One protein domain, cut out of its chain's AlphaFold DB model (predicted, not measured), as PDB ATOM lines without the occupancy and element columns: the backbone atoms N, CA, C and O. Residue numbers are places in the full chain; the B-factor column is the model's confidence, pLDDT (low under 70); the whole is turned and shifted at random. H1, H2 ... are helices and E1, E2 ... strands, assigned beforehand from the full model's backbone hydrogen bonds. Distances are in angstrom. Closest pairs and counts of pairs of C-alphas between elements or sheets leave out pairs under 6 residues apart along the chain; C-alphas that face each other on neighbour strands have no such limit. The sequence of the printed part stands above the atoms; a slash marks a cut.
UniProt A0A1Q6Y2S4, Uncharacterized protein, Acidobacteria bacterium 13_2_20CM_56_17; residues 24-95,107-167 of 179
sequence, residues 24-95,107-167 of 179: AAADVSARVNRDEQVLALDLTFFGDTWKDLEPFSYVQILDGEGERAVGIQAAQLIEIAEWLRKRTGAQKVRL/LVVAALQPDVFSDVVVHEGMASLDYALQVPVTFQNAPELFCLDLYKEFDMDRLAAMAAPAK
ATOM      1  N   ALA A  24      40.043  51.738 -33.389       97.12
ATOM      2  CA  ALA A  24      40.819  50.557 -33.769       97.12
ATOM      3  C   ALA A  24      40.630  50.078 -35.230       97.12
ATOM      4  O   ALA A  24      41.147  49.030 -35.615       97.12
ATOM      5  N   ALA A  25      39.874  50.790 -36.076       96.88
ATOM      6  CA  ALA A  25      39.535  50.350 -37.431       96.88
ATOM      7  C   ALA A  25      40.767  50.063 -38.312       96.88
ATOM      8  O   ALA A  25      40.741  49.129 -39.117       96.88
ATOM      9  N   ALA A  26      41.839  50.845 -38.159       95.69
ATOM     10  CA  ALA A  26      43.082  50.638 -38.900       95.69
ATOM     11  C   ALA A  26      43.787  49.340 -38.471       95.69
ATOM     12  O   ALA A  26      44.143  48.530 -39.330       95.69
ATOM     13  N   ASP A  27      43.908  49.112 -37.162       95.56
ATOM     14  CA  ASP A  27      44.539  47.916 -36.597       95.56
ATOM     15  C   ASP A  27      43.721  46.658 -36.944       95.56
ATOM     16  O   ASP A  27      44.261  45.667 -37.442       95.56
ATOM     17  N   VAL A  28      42.387  46.735 -36.841       97.31
ATOM     18  CA  VAL A  28      41.473  45.670 -37.288       97.31
ATOM     19  C   VAL A  28      41.648  45.375 -38.774       97.31
ATOM     20  O   VAL A  28      41.775  44.212 -39.161       97.31
ATOM     21  N   SER A  29      41.674  46.403 -39.627       96.62
ATOM     22  CA  SER A  29      41.839  46.208 -41.069       96.62
ATOM     23  C   SER A  29      43.185  45.565 -41.401       96.62
ATOM     24  O   SER A  29      43.232  44.676 -42.253       96.62
ATOM     25  N   ALA A  30      44.264  45.959 -40.720       94.94
ATOM     26  CA  ALA A  30      45.589  45.381 -40.918       94.94
ATOM     27  C   ALA A  30      45.624  43.876 -40.607       94.94
ATOM     28  O   ALA A  30      46.297  43.129 -41.321       94.94
ATOM     29  N   ARG A  31      44.881  43.434 -39.586       95.25
ATOM     30  CA  ARG A  31      44.765  42.023 -39.184       95.25
ATOM     31  C   ARG A  31      43.856  41.223 -40.111       95.25
ATOM     32  O   ARG A  31      44.252  40.168 -40.594       95.25
ATOM     33  N   VAL A  32      42.687  41.761 -40.458       94.44
ATOM     34  CA  VAL A  32      41.764  41.118 -41.414       94.44
ATOM     35  C   VAL A  32      42.419  40.935 -42.787       94.44
ATOM     36  O   VAL A  32      42.236  39.901 -43.417       94.44
ATOM     37  N   ASN A  33      43.243  41.887 -43.239       94.25
ATOM     38  CA  ASN A  33      43.992  41.769 -44.499       94.25
ATOM     39  C   ASN A  33      45.062  40.657 -44.485       94.25
ATOM     40  O   ASN A  33      45.630  40.355 -45.535       94.25
ATOM     41  N   ARG A  34      45.354  40.070 -43.318       92.25
ATOM     42  CA  ARG A  34      46.220  38.893 -43.138       92.25
ATOM     43  C   ARG A  34      45.419  37.598 -42.960       92.25
ATOM     44  O   ARG A  34      45.989  36.597 -42.543       92.25
ATOM     45  N   ASP A  35      44.117  37.634 -43.250       91.25
ATOM     46  CA  ASP A  35      43.174  36.527 -43.069       91.25
ATOM     47  C   ASP A  35      43.062  36.045 -41.603       91.25
ATOM     48  O   ASP A  35      42.720  34.892 -41.342       91.25
ATOM     49  N   GLU A  36      43.333  36.928 -40.632       92.94
ATOM     50  CA  GLU A  36      43.186  36.653 -39.196       92.94
ATOM     51  C   GLU A  36      41.738  36.870 -38.710       92.94
ATOM     52  O   GLU A  36      40.984  37.690 -39.247       92.94
ATOM     53  N   GLN A  37      41.353  36.174 -37.636       94.62
ATOM     54  CA  GLN A  37      40.124  36.449 -36.888       94.62
ATOM     55  C   GLN A  37      40.369  37.599 -35.908       94.62
ATOM     56  O   GLN A  37      41.328  37.565 -35.142       94.62
ATOM     57  N   VAL A  38      39.495  38.607 -35.887       96.62
ATOM     58  CA  VAL A  38      39.720  39.821 -35.088       96.62
ATOM     59  C   VAL A  38      38.511  40.153 -34.228       96.62
ATOM     60  O   VAL A  38      37.381  40.186 -34.718       96.62
ATOM     61  N   LEU A  39      38.759  40.452 -32.954       97.69
ATOM     62  CA  LEU A  39      37.778  41.006 -32.030       97.69
ATOM     63  C   LEU A  39      38.286  42.339 -31.474       97.69
ATOM     64  O   LEU A  39      39.127  42.365 -30.581       97.69
ATOM     65  N   ALA A  40      37.733  43.441 -31.981       98.06
ATOM     66  CA  ALA A  40      37.875  44.754 -31.359       98.06
ATOM     67  C   ALA A  40      36.728  44.999 -30.377       98.06
ATOM     68  O   ALA A  40      35.555  44.790 -30.716       98.06
ATOM     69  N   LEU A  41      37.058  45.452 -29.172       97.44
ATOM     70  CA  LEU A  41      36.099  45.607 -28.085       97.44
ATOM     71  C   LEU A  41      36.405  46.818 -27.205       97.44
ATOM     72  O   LEU A  41      37.536  47.287 -27.147       97.44
ATOM     73  N   ASP A  42      35.373  47.275 -26.503       97.50
ATOM     74  CA  ASP A  42      35.493  48.241 -25.417       97.50
ATOM     75  C   ASP A  42      35.423  47.481 -24.087       97.50
ATOM     76  O   ASP A  42      34.509  46.677 -23.877       97.50
ATOM     77  N   LEU A  43      36.380  47.727 -23.192       97.19
ATOM     78  CA  LEU A  43      36.279  47.300 -21.795       97.19
ATOM     79  C   LEU A  43      35.420  48.298 -21.005       97.19
ATOM     80  O   LEU A  43      35.040  49.361 -21.506       97.19
ATOM     81  N   THR A  44      35.096  47.969 -19.754       96.06
ATOM     82  CA  THR A  44      34.430  48.938 -18.873       96.06
ATOM     83  C   THR A  44      35.239  50.241 -18.805       96.06
ATOM     84  O   THR A  44      36.465  50.201 -18.748       96.06
ATOM     85  N   PHE A  45      34.556  51.389 -18.830       96.00
ATOM     86  CA  PHE A  45      35.130  52.745 -18.906       96.00
ATOM     87  C   PHE A  45      35.744  53.161 -20.260       96.00
ATOM     88  O   PHE A  45      36.434  54.182 -20.325       96.00
ATOM     89  N   PHE A  46      35.459  52.430 -21.345       95.62
ATOM     90  CA  PHE A  46      35.874  52.780 -22.712       95.62
ATOM     91  C   PHE A  46      34.705  52.866 -23.702       95.62
ATOM     92  O   PHE A  46      33.659  52.236 -23.536       95.62
ATOM     93  N   GLY A  47      34.921  53.619 -24.782       92.25
ATOM     94  CA  GLY A  47      34.066  53.616 -25.966       92.25
ATOM     95  C   GLY A  47      32.683  54.246 -25.793       92.25
ATOM     96  O   GLY A  47      32.390  54.969 -24.839       92.25
ATOM     97  N   ASP A  48      31.807  53.978 -26.766       90.00
ATOM     98  CA  ASP A  48      30.525  54.683 -26.911       90.00
ATOM     99  C   ASP A  48      29.580  54.508 -25.719       90.00
ATOM    100  O   ASP A  48      28.721  55.356 -25.496       90.00
ATOM    101  N   THR A  49      29.701  53.407 -24.975       89.31
ATOM    102  CA  THR A  49      28.863  53.142 -23.797       89.31
ATOM    103  C   THR A  49      29.105  54.164 -22.688       89.31
ATOM    104  O   THR A  49      28.197  54.438 -21.909       89.31
ATOM    105  N   TRP A  50      30.301  54.752 -22.641       92.38
ATOM    106  CA  TRP A  50      30.717  55.688 -21.597       92.38
ATOM    107  C   TRP A  50      30.872  57.129 -22.097       92.38
ATOM    108  O   TRP A  50      31.135  58.012 -21.290       92.38
ATOM    109  N   LYS A  51      30.684  57.388 -23.399       86.38
ATOM    110  CA  LYS A  51      30.976  58.688 -24.037       86.38
ATOM    111  C   LYS A  51      30.138  59.866 -23.520       86.38
ATOM    112  O   LYS A  51      30.589  61.000 -23.587       86.38
ATOM    113  N   ASP A  52      28.913  59.590 -23.069       89.94
ATOM    114  CA  ASP A  52      27.968  60.597 -22.561       89.94
ATOM    115  C   ASP A  52      27.951  60.611 -21.017       89.94
ATOM    116  O   ASP A  52      27.058  61.186 -20.394       89.94
ATOM    117  N   LEU A  53      28.916  59.926 -20.400       91.25
ATOM    118  CA  LEU A  53      29.117  59.841 -18.960       91.25
ATOM    119  C   LEU A  53      30.480  60.440 -18.602       91.25
ATOM    120  O   LEU A  53      31.308  60.712 -19.464       91.25
ATOM    121  N   GLU A  54      30.727  60.568 -17.302       93.56
ATOM    122  CA  GLU A  54      32.043  60.878 -16.749       93.56
ATOM    123  C   GLU A  54      32.654  59.586 -16.175       93.56
ATOM    124  O   GLU A  54      32.596  59.385 -14.957       93.56
ATOM    125  N   PRO A  55      33.174  58.648 -17.001       94.62
ATOM    126  CA  PRO A  55      33.610  57.327 -16.540       94.62
ATOM    127  C   PRO A  55      34.601  57.393 -15.374       94.62
ATOM    128  O   PRO A  55      34.507  56.577 -14.458       94.62
ATOM    129  N   PHE A  56      35.473  58.405 -15.336       94.88
ATOM    130  CA  PHE A  56      36.402  58.600 -14.223       94.88
ATOM    131  C   PHE A  56      35.689  58.723 -12.872       94.88
ATOM    132  O   PHE A  56      36.199  58.219 -11.881       94.88
ATOM    133  N   SER A  57      34.507  59.344 -12.805       96.06
ATOM    134  CA  SER A  57      33.776  59.531 -11.544       96.06
ATOM    135  C   SER A  57      33.313  58.200 -10.945       96.06
ATOM    136  O   SER A  57      33.340  58.019  -9.731       96.06
ATOM    137  N   TYR A  58      32.977  57.226 -11.793       96.06
ATOM    138  CA  TYR A  58      32.684  55.861 -11.364       96.06
ATOM    139  C   TYR A  58      33.949  55.145 -10.899       96.06
ATOM    140  O   TYR A  58      33.908  54.428  -9.902       96.06
ATOM    141  N   VAL A  59      35.084  55.380 -11.567       96.44
ATOM    142  CA  VAL A  59      36.368  54.853 -11.093       96.44
ATOM    143  C   VAL A  59      36.750  55.451  -9.739       96.44
ATOM    144  O   VAL A  59      37.218  54.716  -8.884       96.44
ATOM    145  N   GLN A  60      36.466  56.732  -9.471       95.38
ATOM    146  CA  GLN A  60      36.700  57.327  -8.145       95.38
ATOM    147  C   GLN A  60      35.901  56.631  -7.040       95.38
ATOM    148  O   GLN A  60      36.402  56.474  -5.929       95.38
ATOM    149  N   ILE A  61      34.665  56.212  -7.335       95.62
ATOM    150  CA  ILE A  61      33.854  55.436  -6.389       95.62
ATOM    151  C   ILE A  61      34.519  54.079  -6.133       95.62
ATOM    152  O   ILE A  61      34.687  53.703  -4.977       95.62
ATOM    153  N   LEU A  62      34.945  53.376  -7.189       94.44
ATOM    154  CA  LEU A  62      35.643  52.090  -7.061       94.44
ATOM    155  C   LEU A  62      36.941  52.213  -6.255       94.44
ATOM    156  O   LEU A  62      37.179  51.418  -5.348       94.44
ATOM    157  N   ASP A  63      37.737  53.243  -6.528       93.62
ATOM    158  CA  ASP A  63      38.971  53.518  -5.799       93.62
ATOM    159  C   ASP A  63      38.709  53.786  -4.311       93.62
ATOM    160  O   ASP A  63      39.491  53.346  -3.461       93.62
ATOM    161  N   GLY A  64      37.595  54.457  -3.992       92.62
ATOM    162  CA  GLY A  64      37.126  54.695  -2.624       92.62
ATOM    163  C   GLY A  64      36.769  53.417  -1.857       92.62
ATOM    164  O   GLY A  64      36.954  53.372  -0.642       92.62
ATOM    165  N   GLU A  65      36.343  52.369  -2.561       93.44
ATOM    166  CA  GLU A  65      36.091  51.027  -2.007       93.44
ATOM    167  C   GLU A  65      37.368  50.165  -1.936       93.44
ATOM    168  O   GLU A  65      37.336  49.025  -1.474       93.44
ATOM    169  N   GLY A  66      38.514  50.698  -2.371       91.19
ATOM    170  CA  GLY A  66      39.793  49.987  -2.393       91.19
ATOM    171  C   GLY A  66      40.042  49.162  -3.659       91.19
ATOM    172  O   GLY A  66      41.118  48.579  -3.786       91.19
ATOM    173  N   GLU A  67      39.108  49.155  -4.610       92.75
ATOM    174  CA  GLU A  67      39.269  48.511  -5.916       92.75
ATOM    175  C   GLU A  67      40.094  49.381  -6.872       92.75
ATOM    176  O   GLU A  67      40.341  50.552  -6.602       92.75
ATOM    177  N   ARG A  68      40.553  48.828  -8.002       94.56
ATOM    178  CA  ARG A  68      41.272  49.595  -9.038       94.56
ATOM    179  C   ARG A  68      40.768  49.231 -10.426       94.56
ATOM    180  O   ARG A  68      40.668  48.046 -10.754       94.56
ATOM    181  N   ALA A  69      40.524  50.237 -11.271       95.12
ATOM    182  CA  ALA A  69      40.003  50.031 -12.627       95.12
ATOM    183  C   ALA A  69      40.830  49.029 -13.445       95.12
ATOM    184  O   ALA A  69      40.255  48.116 -14.036       95.12
ATOM    185  N   VAL A  70      42.165  49.140 -13.402       95.44
ATOM    186  CA  VAL A  70      43.066  48.239 -14.141       95.44
ATOM    187  C   VAL A  70      42.875  46.771 -13.747       95.44
ATOM    188  O   VAL A  70      42.914  45.902 -14.610       95.44
ATOM    189  N   GLY A  71      42.593  46.477 -12.472       95.25
ATOM    190  CA  GLY A  71      42.341  45.114 -11.997       95.25
ATOM    191  C   GLY A  71      41.014  44.552 -12.511       95.25
ATOM    192  O   GLY A  71      40.959  43.423 -12.996       95.25
ATOM    193  N   ILE A  72      39.955  45.364 -12.478       96.62
ATOM    194  CA  ILE A  72      38.623  44.987 -12.980       96.62
ATOM    195  C   ILE A  72      38.660  44.754 -14.497       96.62
ATOM    196  O   ILE A  72      38.146  43.750 -14.993       96.62
ATOM    197  N   GLN A  73      39.292  45.661 -15.243       97.94
ATOM    198  CA  GLN A  73      39.441  45.548 -16.694       97.94
ATOM    199  C   GLN A  73      40.352  44.379 -17.080       97.94
ATOM    200  O   GLN A  73      40.068  43.690 -18.060       97.94
ATOM    201  N   ALA A  74      41.399  44.107 -16.295       98.00
ATOM    202  CA  ALA A  74      42.243  42.938 -16.497       98.00
ATOM    203  C   ALA A  74      41.447  41.637 -16.346       98.00
ATOM    204  O   ALA A  74      41.501  40.780 -17.230       98.00
ATOM    205  N   ALA A  75      40.642  41.512 -15.286       98.25
ATOM    206  CA  ALA A  75      39.757  40.364 -15.102       98.25
ATOM    207  C   ALA A  75      38.775  40.209 -16.276       98.25
ATOM    208  O   ALA A  75      38.609  39.111 -16.809       98.25
ATOM    209  N   GLN A  76      38.180  41.314 -16.742       98.38
ATOM    210  CA  GLN A  76      37.290  41.306 -17.903       98.38
ATOM    211  C   GLN A  76      38.001  40.809 -19.173       98.38
ATOM    212  O   GLN A  76      37.458  39.972 -19.897       98.38
ATOM    213  N   LEU A  77      39.209  41.303 -19.453       98.69
ATOM    214  CA  LEU A  77      39.957  40.933 -20.652       98.69
ATOM    215  C   LEU A  77      40.436  39.476 -20.615       98.69
ATOM    216  O   LEU A  77      40.389  38.809 -21.647       98.69
ATOM    217  N   ILE A  78      40.838  38.966 -19.445       98.62
ATOM    218  CA  ILE A  78      41.207  37.553 -19.257       98.62
ATOM    219  C   ILE A  78      40.034  36.643 -19.632       98.62
ATOM    220  O   ILE A  78      40.195  35.735 -20.449       98.62
ATOM    221  N   GLU A  79      38.839  36.918 -19.106       98.38
ATOM    222  CA  GLU A  79      37.645  36.114 -19.403       98.38
ATOM    223  C   GLU A  79      37.258  36.175 -20.885       98.38
ATOM    224  O   GLU A  79      36.870  35.166 -21.482       98.38
ATOM    225  N   ILE A  80      37.412  37.340 -21.518       98.50
ATOM    226  CA  ILE A  80      37.158  37.503 -22.954       98.50
ATOM    227  C   ILE A  80      38.183  36.728 -23.787       98.50
ATOM    228  O   ILE A  80      37.797  36.072 -24.757       98.50
ATOM    229  N   ALA A  81      39.464  36.762 -23.418       98.19
ATOM    230  CA  ALA A  81      40.509  36.002 -24.095       98.19
ATOM    231  C   ALA A  81      40.254  34.492 -23.991       98.19
ATOM    232  O   ALA A  81      40.284  33.788 -25.003       98.19
ATOM    233  N   GLU A  82      39.905  33.998 -22.804       97.50
ATOM    234  CA  GLU A  82      39.547  32.595 -22.578       97.50
ATOM    235  C   GLU A  82      38.300  32.169 -23.356       97.50
ATOM    236  O   GLU A  82      38.272  31.109 -23.994       97.50
ATOM    237  N   TRP A  83      37.262  33.003 -23.351       97.25
ATOM    238  CA  TRP A  83      36.070  32.776 -24.161       97.25
ATOM    239  C   TRP A  83      36.409  32.703 -25.652       97.25
ATOM    240  O   TRP A  83      35.932  31.807 -26.355       97.25
ATOM    241  N   LEU A  84      37.265  33.606 -26.133       95.56
ATOM    242  CA  LEU A  84      37.651  33.675 -27.534       95.56
ATOM    243  C   LEU A  84      38.467  32.444 -27.958       95.56
ATOM    244  O   LEU A  84      38.180  31.872 -29.013       95.56
ATOM    245  N   ARG A  85      39.392  31.962 -27.113       94.56
ATOM    246  CA  ARG A  85      40.108  30.683 -27.312       94.56
ATOM    247  C   ARG A  85      39.142  29.520 -27.464       94.56
ATOM    248  O   ARG A  85      39.208  28.783 -28.444       94.56
ATOM    249  N   LYS A  86      38.192  29.378 -26.535       93.88
ATOM    250  CA  LYS A  86      37.196  28.291 -26.555       93.88
ATOM    251  C   LYS A  86      36.296  28.359 -27.786       93.88
ATOM    252  O   LYS A  86      35.976  27.326 -28.368       93.88
ATOM    253  N   ARG A  87      35.896  29.566 -28.193       92.25
ATOM    254  CA  ARG A  87      35.024  29.790 -29.353       92.25
ATOM    255  C   ARG A  87      35.700  29.441 -30.678       92.25
ATOM    256  O   ARG A  87      35.028  28.956 -31.583       92.25
ATOM    257  N   THR A  88      36.993  29.721 -30.796       91.69
ATOM    258  CA  THR A  88      37.757  29.576 -32.046       91.69
ATOM    259  C   THR A  88      38.567  28.282 -32.108       91.69
ATOM    260  O   THR A  88      38.952  27.853 -33.187       91.69
ATOM    261  N   GLY A  89      38.810  27.633 -30.967       91.50
ATOM    262  CA  GLY A  89      39.742  26.511 -30.850       91.50
ATOM    263  C   GLY A  89      41.215  26.940 -30.825       91.50
ATOM    264  O   GLY A  89      42.096  26.078 -30.827       91.50
ATOM    265  N   ALA A  90      41.498  28.248 -30.793       92.50
ATOM    266  CA  ALA A  90      42.855  28.773 -30.766       92.50
ATOM    267  C   ALA A  90      43.564  28.425 -29.450       92.50
ATOM    268  O   ALA A  90      43.034  28.619 -28.354       92.50
ATOM    269  N   GLN A  91      44.806  27.947 -29.556       93.56
ATOM    270  CA  GLN A  91      45.618  27.621 -28.381       93.56
ATOM    271  C   GLN A  91      46.058  28.867 -27.620       93.56
ATOM    272  O   GLN A  91      46.127  28.823 -26.398       93.56
ATOM    273  N   LYS A  92      46.327  29.967 -28.322       96.19
ATOM    274  CA  LYS A  92      46.730  31.257 -27.760       96.19
ATOM    275  C   LYS A  92      46.101  32.388 -28.565       96.19
ATOM    276  O   LYS A  92      45.734  32.182 -29.721       96.19
ATOM    277  N   VAL A  93      45.992  33.559 -27.950       97.56
ATOM    278  CA  VAL A  93      45.428  34.768 -28.563       97.56
ATOM    279  C   VAL A  93      46.519  35.818 -28.711       97.56
ATOM    280  O   VAL A  93      47.380  35.962 -27.844       97.56
ATOM    281  N   ARG A  94      46.493  36.562 -29.811       98.19
ATOM    282  CA  ARG A  94      47.287  37.777 -29.957       98.19
ATOM    283  C   ARG A  94      46.528  38.948 -29.341       98.19
ATOM    284  O   ARG A  94      45.332  39.084 -29.577       98.19
ATOM    285  N   LEU A  95      47.207  39.798 -28.584       98.62
ATOM    286  CA  LEU A  95      46.627  41.007 -28.005       98.62
ATOM    287  C   LEU A  95      47.302  42.243 -28.594       98.62
ATOM    288  O   LEU A  95      48.524  42.348 -28.574       98.62
ATOM    289  N   LEU A 107      49.488  44.719 -20.611       97.88
ATOM    290  CA  LEU A 107      50.684  44.213 -19.946       97.88
ATOM    291  C   LEU A 107      50.366  43.557 -18.598       97.88
ATOM    292  O   LEU A 107      50.923  42.501 -18.301       97.88
ATOM    293  N   VAL A 108      49.432  44.107 -17.811       97.38
ATOM    294  CA  VAL A 108      48.967  43.463 -16.566       97.38
ATOM    295  C   VAL A 108      48.342  42.100 -16.864       97.38
ATOM    296  O   VAL A 108      48.680  41.107 -16.224       97.38
ATOM    297  N   VAL A 109      47.464  42.022 -17.861       98.25
ATOM    298  CA  VAL A 109      46.799  40.770 -18.244       98.25
ATOM    299  C   VAL A 109      47.795  39.737 -18.755       98.25
ATOM    300  O   VAL A 109      47.724  38.571 -18.364       98.25
ATOM    301  N   ALA A 110      48.755  40.160 -19.576       98.19
ATOM    302  CA  ALA A 110      49.802  39.285 -20.078       98.19
ATOM    303  C   ALA A 110      50.716  38.766 -18.960       98.19
ATOM    304  O   ALA A 110      51.069  37.591 -18.962       98.19
ATOM    305  N   ALA A 111      51.045  39.607 -17.976       97.25
ATOM    306  CA  ALA A 111      51.819  39.211 -16.805       97.25
ATOM    307  C   ALA A 111      51.051  38.242 -15.885       97.25
ATOM    308  O   ALA A 111      51.651  37.347 -15.292       97.25
ATOM    309  N   LEU A 112      49.728  38.401 -15.761       97.50
ATOM    310  CA  LEU A 112      48.875  37.528 -14.946       97.50
ATOM    311  C   LEU A 112      48.565  36.183 -15.618       97.50
ATOM    312  O   LEU A 112      48.379  35.185 -14.922       97.50
ATOM    313  N   GLN A 113      48.455  36.157 -16.949       97.19
ATOM    314  CA  GLN A 113      48.053  34.990 -17.743       97.19
ATOM    315  C   GLN A 113      48.989  34.771 -18.951       97.19
ATOM    316  O   GLN A 113      48.536  34.770 -20.101       97.19
ATOM    317  N   PRO A 114      50.298  34.551 -18.730       94.38
ATOM    318  CA  PRO A 114      51.300  34.522 -19.804       94.38
ATOM    319  C   PRO A 114      51.088  33.392 -20.826       94.38
ATOM    320  O   PRO A 114      51.479  33.492 -21.992       94.38
ATOM    321  N   ASP A 115      50.415  32.312 -20.430       96.00
ATOM    322  CA  ASP A 115      50.136  31.174 -21.309       96.00
ATOM    323  C   ASP A 115      48.933  31.378 -22.235       96.00
ATOM    324  O   ASP A 115      48.797  30.651 -23.222       96.00
ATOM    325  N   VAL A 116      48.089  32.375 -21.967       97.00
ATOM    326  CA  VAL A 116      46.909  32.691 -22.790       97.00
ATOM    327  C   VAL A 116      47.314  33.405 -24.078       97.00
ATOM    328  O   VAL A 116      46.680  33.212 -25.121       97.00
ATOM    329  N   PHE A 117      48.398  34.180 -24.034       97.94
ATOM    330  CA  PHE A 117      48.809  35.046 -25.134       97.94
ATOM    331  C   PHE A 117      49.997  34.480 -25.917       97.94
ATOM    332  O   PHE A 117      50.919  33.881 -25.355       97.94
ATOM    333  N   SER A 118      49.966  34.634 -27.245       97.44
ATOM    334  CA  SER A 118      51.118  34.338 -28.115       97.44
ATOM    335  C   SER A 118      52.020  35.557 -28.248       97.44
ATOM    336  O   SER A 118      53.239  35.459 -28.098       97.44
ATOM    337  N   ASP A 119      51.392  36.703 -28.488       98.12
ATOM    338  CA  ASP A 119      52.024  37.986 -28.719       98.12
ATOM    339  C   ASP A 119      51.169  39.080 -28.081       98.12
ATOM    340  O   ASP A 119      49.938  39.035 -28.151       98.12
ATOM    341  N   VAL A 120      51.836  40.075 -27.512       98.56
ATOM    342  CA  VAL A 120      51.239  41.309 -27.009       98.56
ATOM    343  C   VAL A 120      51.947  42.451 -27.711       98.56
ATOM    344  O   VAL A 120      53.166  42.573 -27.608       98.56
ATOM    345  N   VAL A 121      51.209  43.254 -28.467       98.44
ATOM    346  CA  VAL A 121      51.774  44.405 -29.168       98.44
ATOM    347  C   VAL A 121      51.117  45.684 -28.696       98.44
ATOM    348  O   VAL A 121      49.894  45.814 -28.664       98.44
ATOM    349  N   VAL A 122      51.970  46.616 -28.301       98.44
ATOM    350  CA  VAL A 122      51.595  47.929 -27.806       98.44
ATOM    351  C   VAL A 122      51.954  48.955 -28.868       98.44
ATOM    352  O   VAL A 122      53.112  49.059 -29.277       98.44
ATOM    353  N   HIS A 123      50.962  49.723 -29.297       98.12
ATOM    354  CA  HIS A 123      51.119  50.853 -30.199       98.12
ATOM    355  C   HIS A 123      50.926  52.153 -29.426       98.12
ATOM    356  O   HIS A 123      49.960  52.284 -28.679       98.12
ATOM    357  N   GLU A 124      51.803  53.137 -29.629       96.88
ATOM    358  CA  GLU A 124      51.621  54.487 -29.059       96.88
ATOM    359  C   GLU A 124      51.449  54.482 -27.523       96.88
ATOM    360  O   GLU A 124      50.767  55.332 -26.952       96.88
ATOM    361  N   GLY A 125      52.076  53.505 -26.860       95.75
ATOM    362  CA  GLY A 125      52.156  53.401 -25.405       95.75
ATOM    363  C   GLY A 125      53.284  54.248 -24.810       95.75
ATOM    364  O   GLY A 125      53.948  55.018 -25.506       95.75
ATOM    365  N   MET A 126      53.550  54.084 -23.522       93.88
ATOM    366  CA  MET A 126      54.615  54.737 -22.766       93.88
ATOM    367  C   MET A 126      55.743  53.759 -22.429       93.88
ATOM    368  O   MET A 126      55.521  52.623 -22.038       93.88
ATOM    369  N   ALA A 127      56.994  54.204 -22.550       90.81
ATOM    370  CA  ALA A 127      58.142  53.336 -22.265       90.81
ATOM    371  C   ALA A 127      58.288  52.978 -20.773       90.81
ATOM    372  O   ALA A 127      58.952  52.003 -20.435       90.81
ATOM    373  N   SER A 128      57.719  53.799 -19.891       90.56
ATOM    374  CA  SER A 128      57.760  53.650 -18.439       90.56
ATOM    375  C   SER A 128      56.612  54.442 -17.822       90.56
ATOM    376  O   SER A 128      56.195  55.466 -18.369       90.56
ATOM    377  N   LEU A 129      56.146  54.009 -16.656       88.00
ATOM    378  CA  LEU A 129      55.200  54.735 -15.813       88.00
ATOM    379  C   LEU A 129      55.720  56.100 -15.352       88.00
ATOM    380  O   LEU A 129      54.917  56.988 -15.069       88.00
ATOM    381  N   ASP A 130      57.037  56.314 -15.361       85.44
ATOM    382  CA  ASP A 130      57.645  57.627 -15.127       85.44
ATOM    383  C   ASP A 130      57.142  58.684 -16.131       85.44
ATOM    384  O   ASP A 130      57.022  59.864 -15.800       85.44
ATOM    385  N   TYR A 131      56.717  58.267 -17.330       86.38
ATOM    386  CA  TYR A 131      56.044  59.144 -18.290       86.38
ATOM    387  C   TYR A 131      54.843  59.880 -17.673       86.38
ATOM    388  O   TYR A 131      54.672  61.076 -17.914       86.38
ATOM    389  N   ALA A 132      54.039  59.205 -16.846       83.00
ATOM    390  CA  ALA A 132      52.861  59.795 -16.208       83.00
ATOM    391  C   ALA A 132      53.210  60.809 -15.101       83.00
ATOM    392  O   ALA A 132      52.354  61.598 -14.705       83.00
ATOM    393  N   LEU A 133      54.456  60.808 -14.611       80.69
ATOM    394  CA  LEU A 133      54.965  61.809 -13.667       80.69
ATOM    395  C   LEU A 133      55.499  63.055 -14.385       80.69
ATOM    396  O   LEU A 133      55.451  64.153 -13.833       80.69
ATOM    397  N   GLN A 134      56.004  62.888 -15.609       84.56
ATOM    398  CA  GLN A 134      56.600  63.970 -16.399       84.56
ATOM    399  C   GLN A 134      55.592  64.679 -17.309       84.56
ATOM    400  O   GLN A 134      55.722  65.870 -17.602       84.56
ATOM    401  N   VAL A 135      54.573  63.955 -17.762       84.75
ATOM    402  CA  VAL A 135      53.464  64.480 -18.559       84.75
ATOM    403  C   VAL A 135      52.253  64.642 -17.644       84.75
ATOM    404  O   VAL A 135      52.005  63.751 -16.838       84.75
ATOM    405  N   PRO A 136      51.468  65.733 -17.747       83.38
ATOM    406  CA  PRO A 136      50.305  65.969 -16.889       83.38
ATOM    407  C   PRO A 136      49.127  65.051 -17.259       83.38
ATOM    408  O   PRO A 136      48.064  65.506 -17.686       83.38
ATOM    409  N   VAL A 137      49.315  63.742 -17.112       89.44
ATOM    410  CA  VAL A 137      48.258  62.746 -17.222       89.44
ATOM    411  C   VAL A 137      47.382  62.884 -15.982       89.44
ATOM    412  O   VAL A 137      47.849  62.752 -14.855       89.44
ATOM    413  N   THR A 138      46.108  63.209 -16.176       92.38
ATOM    414  CA  THR A 138      45.158  63.369 -15.072       92.38
ATOM    415  C   THR A 138      44.420  62.063 -14.810       92.38
ATOM    416  O   THR A 138      44.208  61.257 -15.718       92.38
ATOM    417  N   PHE A 139      43.939  61.900 -13.576       92.56
ATOM    418  CA  PHE A 139      43.055  60.791 -13.212       92.56
ATOM    419  C   PHE A 139      41.828  60.702 -14.129       92.56
ATOM    420  O   PHE A 139      41.396  59.618 -14.491       92.56
ATOM    421  N   GLN A 140      41.284  61.850 -14.539       93.50
ATOM    422  CA  GLN A 140      40.123  61.916 -15.428       93.50
ATOM    423  C   GLN A 140      40.390  61.272 -16.790       93.50
ATOM    424  O   GLN A 140      39.496  60.659 -17.365       93.50
ATOM    425  N   ASN A 141      41.621  61.399 -17.288       92.69
ATOM    426  CA  ASN A 141      41.987  60.960 -18.627       92.69
ATOM    427  C   ASN A 141      42.484  59.515 -18.661       92.69
ATOM    428  O   ASN A 141      42.264  58.841 -19.660       92.69
ATOM    429  N   ALA A 142      43.169  59.046 -17.615       94.44
ATOM    430  CA  ALA A 142      43.772  57.714 -17.584       94.44
ATOM    431  C   ALA A 142      43.726  57.102 -16.174       94.44
ATOM    432  O   ALA A 142      44.776  56.871 -15.569       94.44
ATOM    433  N   PRO A 143      42.529  56.857 -15.616       93.62
ATOM    434  CA  PRO A 143      42.385  56.393 -14.237       93.62
ATOM    435  C   PRO A 143      43.051  55.029 -13.993       93.62
ATOM    436  O   PRO A 143      43.493  54.752 -12.882       93.62
ATOM    437  N   GLU A 144      43.208  54.205 -15.034       92.38
ATOM    438  CA  GLU A 144      43.904  52.911 -14.982       92.38
ATOM    439  C   GLU A 144      45.355  53.028 -14.521       92.38
ATOM    440  O   GLU A 144      45.900  52.100 -13.923       92.38
ATOM    441  N   LEU A 145      45.975  54.178 -14.779       92.00
ATOM    442  CA  LEU A 145      47.347  54.430 -14.379       92.00
ATOM    443  C   LEU A 145      47.436  54.722 -12.877       92.00
ATOM    444  O   LEU A 145      48.439  54.408 -12.260       92.00
ATOM    445  N   PHE A 146      46.374  55.183 -12.219       90.06
ATOM    446  CA  PHE A 146      46.418  55.615 -10.816       90.06
ATOM    447  C   PHE A 146      46.321  54.465  -9.792       90.06
ATOM    448  O   PHE A 146      45.885  54.645  -8.656       90.06
ATOM    449  N   CYS A 147      46.823  53.281 -10.144       86.81
ATOM    450  CA  CYS A 147      47.082  52.186  -9.212       86.81
ATOM    451  C   CYS A 147      48.461  52.372  -8.546       86.81
ATOM    452  O   CYS A 147      49.400  51.633  -8.819       86.81
ATOM    453  N   LEU A 148      48.611  53.383  -7.684       71.12
ATOM    454  CA  LEU A 148      49.925  53.835  -7.185       71.12
ATOM    455  C   LEU A 148      50.739  52.775  -6.419       71.12
ATOM    456  O   LEU A 148      51.961  52.882  -6.336       71.12
ATOM    457  N   ASP A 149      50.094  51.753  -5.859       78.69
ATOM    458  CA  ASP A 149      50.811  50.637  -5.233       78.69
ATOM    459  C   ASP A 149      51.483  49.723  -6.270       78.69
ATOM    460  O   ASP A 149      52.528  49.150  -5.973       78.69
ATOM    461  N   LEU A 150      50.960  49.656  -7.503       77.44
ATOM    462  CA  LEU A 150      51.606  48.965  -8.623       77.44
ATOM    463  C   LEU A 150      52.965  49.602  -8.939       77.44
ATOM    464  O   LEU A 150      53.940  48.889  -9.146       77.44
ATOM    465  N   TYR A 151      53.046  50.936  -8.899       68.75
ATOM    466  CA  TYR A 151      54.252  51.702  -9.244       68.75
ATOM    467  C   TYR A 151      55.418  51.472  -8.287       68.75
ATOM    468  O   TYR A 151      56.573  51.690  -8.643       68.75
ATOM    469  N   LYS A 152      55.131  51.055  -7.052       80.94
ATOM    470  CA  LYS A 152      56.180  50.753  -6.071       80.94
ATOM    471  C   LYS A 152      56.993  49.528  -6.475       80.94
ATOM    472  O   LYS A 152      58.157  49.425  -6.105       80.94
ATOM    473  N   GLU A 153      56.374  48.613  -7.215       84.62
ATOM    474  CA  GLU A 153      56.910  47.277  -7.460       84.62
ATOM    475  C   GLU A 153      57.109  46.975  -8.954       84.62
ATOM    476  O   GLU A 153      57.926  46.117  -9.300       84.62
ATOM    477  N   PHE A 154      56.410  47.665  -9.860       89.75
ATOM    478  CA  PHE A 154      56.395  47.349 -11.289       89.75
ATOM    479  C   PHE A 154      56.491  48.585 -12.180       89.75
ATOM    480  O   PHE A 154      55.967  49.650 -11.866       89.75
ATOM    481  N   ASP A 155      57.110  48.373 -13.340       92.56
ATOM    482  CA  ASP A 155      57.114  49.278 -14.484       92.56
ATOM    483  C   ASP A 155      56.747  48.486 -15.762       92.56
ATOM    484  O   ASP A 155      56.587  47.257 -15.712       92.56
ATOM    485  N   MET A 156      56.557  49.171 -16.894       93.06
ATOM    486  CA  MET A 156      56.108  48.587 -18.167       93.06
ATOM    487  C   MET A 156      57.041  47.471 -18.657       93.06
ATOM    488  O   MET A 156      56.579  46.418 -19.101       93.06
ATOM    489  N   ASP A 157      58.355  47.648 -18.510       93.75
ATOM    490  CA  ASP A 157      59.365  46.653 -18.880       93.75
ATOM    491  C   ASP A 157      59.277  45.380 -18.021       93.75
ATOM    492  O   ASP A 157      59.382  44.262 -18.536       93.75
ATOM    493  N   ARG A 158      59.020  45.527 -16.717       95.06
ATOM    494  CA  ARG A 158      58.880  44.413 -15.777       95.06
ATOM    495  C   ARG A 158      57.602  43.625 -16.038       95.06
ATOM    496  O   ARG A 158      57.652  42.395 -16.033       95.06
ATOM    497  N   LEU A 159      56.485  44.303 -16.310       96.00
ATOM    498  CA  LEU A 159      55.240  43.640 -16.715       96.00
ATOM    499  C   LEU A 159      55.427  42.882 -18.037       96.00
ATOM    500  O   LEU A 159      55.041  41.718 -18.140       96.00
ATOM    501  N   ALA A 160      56.101  43.493 -19.014       97.25
ATOM    502  CA  ALA A 160      56.425  42.839 -20.278       97.25
ATOM    503  C   ALA A 160      57.324  41.605 -20.094       97.25
ATOM    504  O   ALA A 160      57.105  40.577 -20.732       97.25
ATOM    505  N   ALA A 161      58.307  41.665 -19.192       97.12
ATOM    506  CA  ALA A 161      59.164  40.524 -18.879       97.12
ATOM    507  C   ALA A 161      58.389  39.368 -18.220       97.12
ATOM    508  O   ALA A 161      58.642  38.200 -18.520       97.12
ATOM    509  N   MET A 162      57.426  39.681 -17.349       97.62
ATOM    510  CA  MET A 162      56.567  38.688 -16.692       97.62
ATOM    511  C   MET A 162      55.586  38.004 -17.648       97.62
ATOM    512  O   MET A 162      55.116  36.912 -17.343       97.62
ATOM    513  N   ALA A 163      55.311  38.601 -18.808       97.75
ATOM    514  CA  ALA A 163      54.452  38.006 -19.825       97.75
ATOM    515  C   ALA A 163      55.071  36.777 -20.517       97.75
ATOM    516  O   ALA A 163      54.379  36.096 -21.276       97.75
ATOM    517  N   ALA A 164      56.350  36.462 -20.280       97.12
ATOM    518  CA  ALA A 164      56.981  35.271 -20.839       97.12
ATOM    519  C   ALA A 164      56.178  33.997 -20.472       97.12
ATOM    520  O   ALA A 164      55.889  33.779 -19.297       97.12
ATOM    521  N   PRO A 165      55.838  33.132 -21.452       96.81
ATOM    522  CA  PRO A 165      56.477  33.007 -22.767       96.81
ATOM    523  C   PRO A 165      55.846  33.827 -23.908       96.81
ATOM    524  O   PRO A 165      56.281  33.670 -25.053       96.81
ATOM    525  N   ALA A 166      54.826  34.652 -23.657       97.31
ATOM    526  CA  ALA A 166      54.282  35.544 -24.679       97.31
ATOM    527  C   ALA A 166      55.351  36.544 -25.151       97.31
ATOM    528  O   ALA A 166      56.177  37.023 -24.370       97.31
ATOM    529  N   LYS A 167      55.352  36.856 -26.449       97.94
ATOM    530  CA  LYS A 167      56.267  37.851 -27.020       97.94
ATOM    531  C   LYS A 167      55.666  39.239 -26.878       97.94
ATOM    532  O   LYS A 167      54.590  39.481 -27.416       97.94
TER     533      LYS A 167
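AT A GLANCE: This is residues 24 to 95 and 107 to 167 of the 179 residues of an uncharacterized protein of Acidobacteria bacterium 13_2_20CM_56_17 (UniProt A0A1Q6Y2S4). Three helices, H3, H4 and H7, stand in a row, with a small sheet of two parallel strands, E2 and E3, along one side of that row; H3 is the long helix at one end of it. E1 lies between H1 and H3, while H2, H5 and H6 and the long unnamed stretch of residues 135 to 147 gather toward the end of the model where H3 begins. The printed part has 133 residues, with seven named helices and three named strands in the order H1, E1, H2, H3, E2, H4, E3, H5, H6, H7; the class is mostly helix. The whole is compact, with a radius of gyration of the C-alphas of 15.7 A, and its outline is rounded, spanning 41 by 35 by 27 A.

HOW THE PARTS SIT: The sheet has two strands, E2, residues 93 to 95, and E3, residues 117 to 123. They are parallel neighbours at 16 degrees; C-alphas 95 and 120 face each other at 4.7 A. N 121 and O 95 are within hydrogen-bond range at 2.8 A, and so are N 95 and O 119 at 2.9 A. H3, residues 69 to 88, comes closest to E2 with the C-alphas of Ala 81 and Val 93, 6.8 A apart. H3 and E3 are only just apart, at 8.4 A. H4, residues 107 to 112, comes closest to E3 with the C-alphas of Ala 110 and Phe 117, 6.7 A apart. H3 touches H4 with residues 70 to 78 alone, the closest C-alphas being those of Ala 74 and Val 109 at 5.3 A; their lines are only just about perpendicular, at 72 degrees. H4 touches H7, residues 156 to 162, at a shallow tilt of 26 degrees, the same way; the closest C-alphas are those of Ala 111 and Met 162, 4.8 A. H2, residues 55 to 64, and H3 touch only at the corner by their link, and only just, with 3 pairs of C-alphas within 8 A; the closest are those of Val 59 and Ala 69, 6.2 A. E1, residues 37 to 40, pairs with no named strand; E1 and H3 are near each other, with 5 pairs of C-alphas within 10 A. H1, residues 25 to 32, comes closest to E1 with the C-alphas of Val 28 and Val 38, 6.5 A. H5, residues 131 to 134, and H6, residues 148 to 151, touch no helix. In H1, H2, H3, H4 and H7 every O i to N i+4 pair is within hydrogen-bond range; H5 and H6 are too short for such a pair.

IN THESE COORDINATES: H3 is the longest helix, 28.3 A from C-alpha 69 at (40.003, 50.031, -12.627) to C-alpha 88 at (37.757, 29.576, -32.046). E3 measures 16.8 A and E2 6.4 A. H2 measures 14.6 A, H1 10.3 A, E1 10.2 A, H7 10.0 A and H4 8.5 A, while H5 and H6 measure 5.2 A each. H1 begins with C-alpha 25 at (39.535, 50.350, -37.431), and H7 ends with C-alpha 162 at (56.567, 38.688, -16.692).

THE WHOLE: The two C-alphas farthest apart, those of Asp 35 and Gly 64, are 44.7 A apart. Residues 96 to 106 are not printed; C-alphas 95 and 107 are 9.6 A apart across this cut, which falls in the link from E2 to H4. The links from E1 to H2, with 14 residues, and from H5 to H6, with 13, are long. The mean pLDDT of the printed part is 93.7; Tyr 151 alone is under 70, and the mean of H6 is 74.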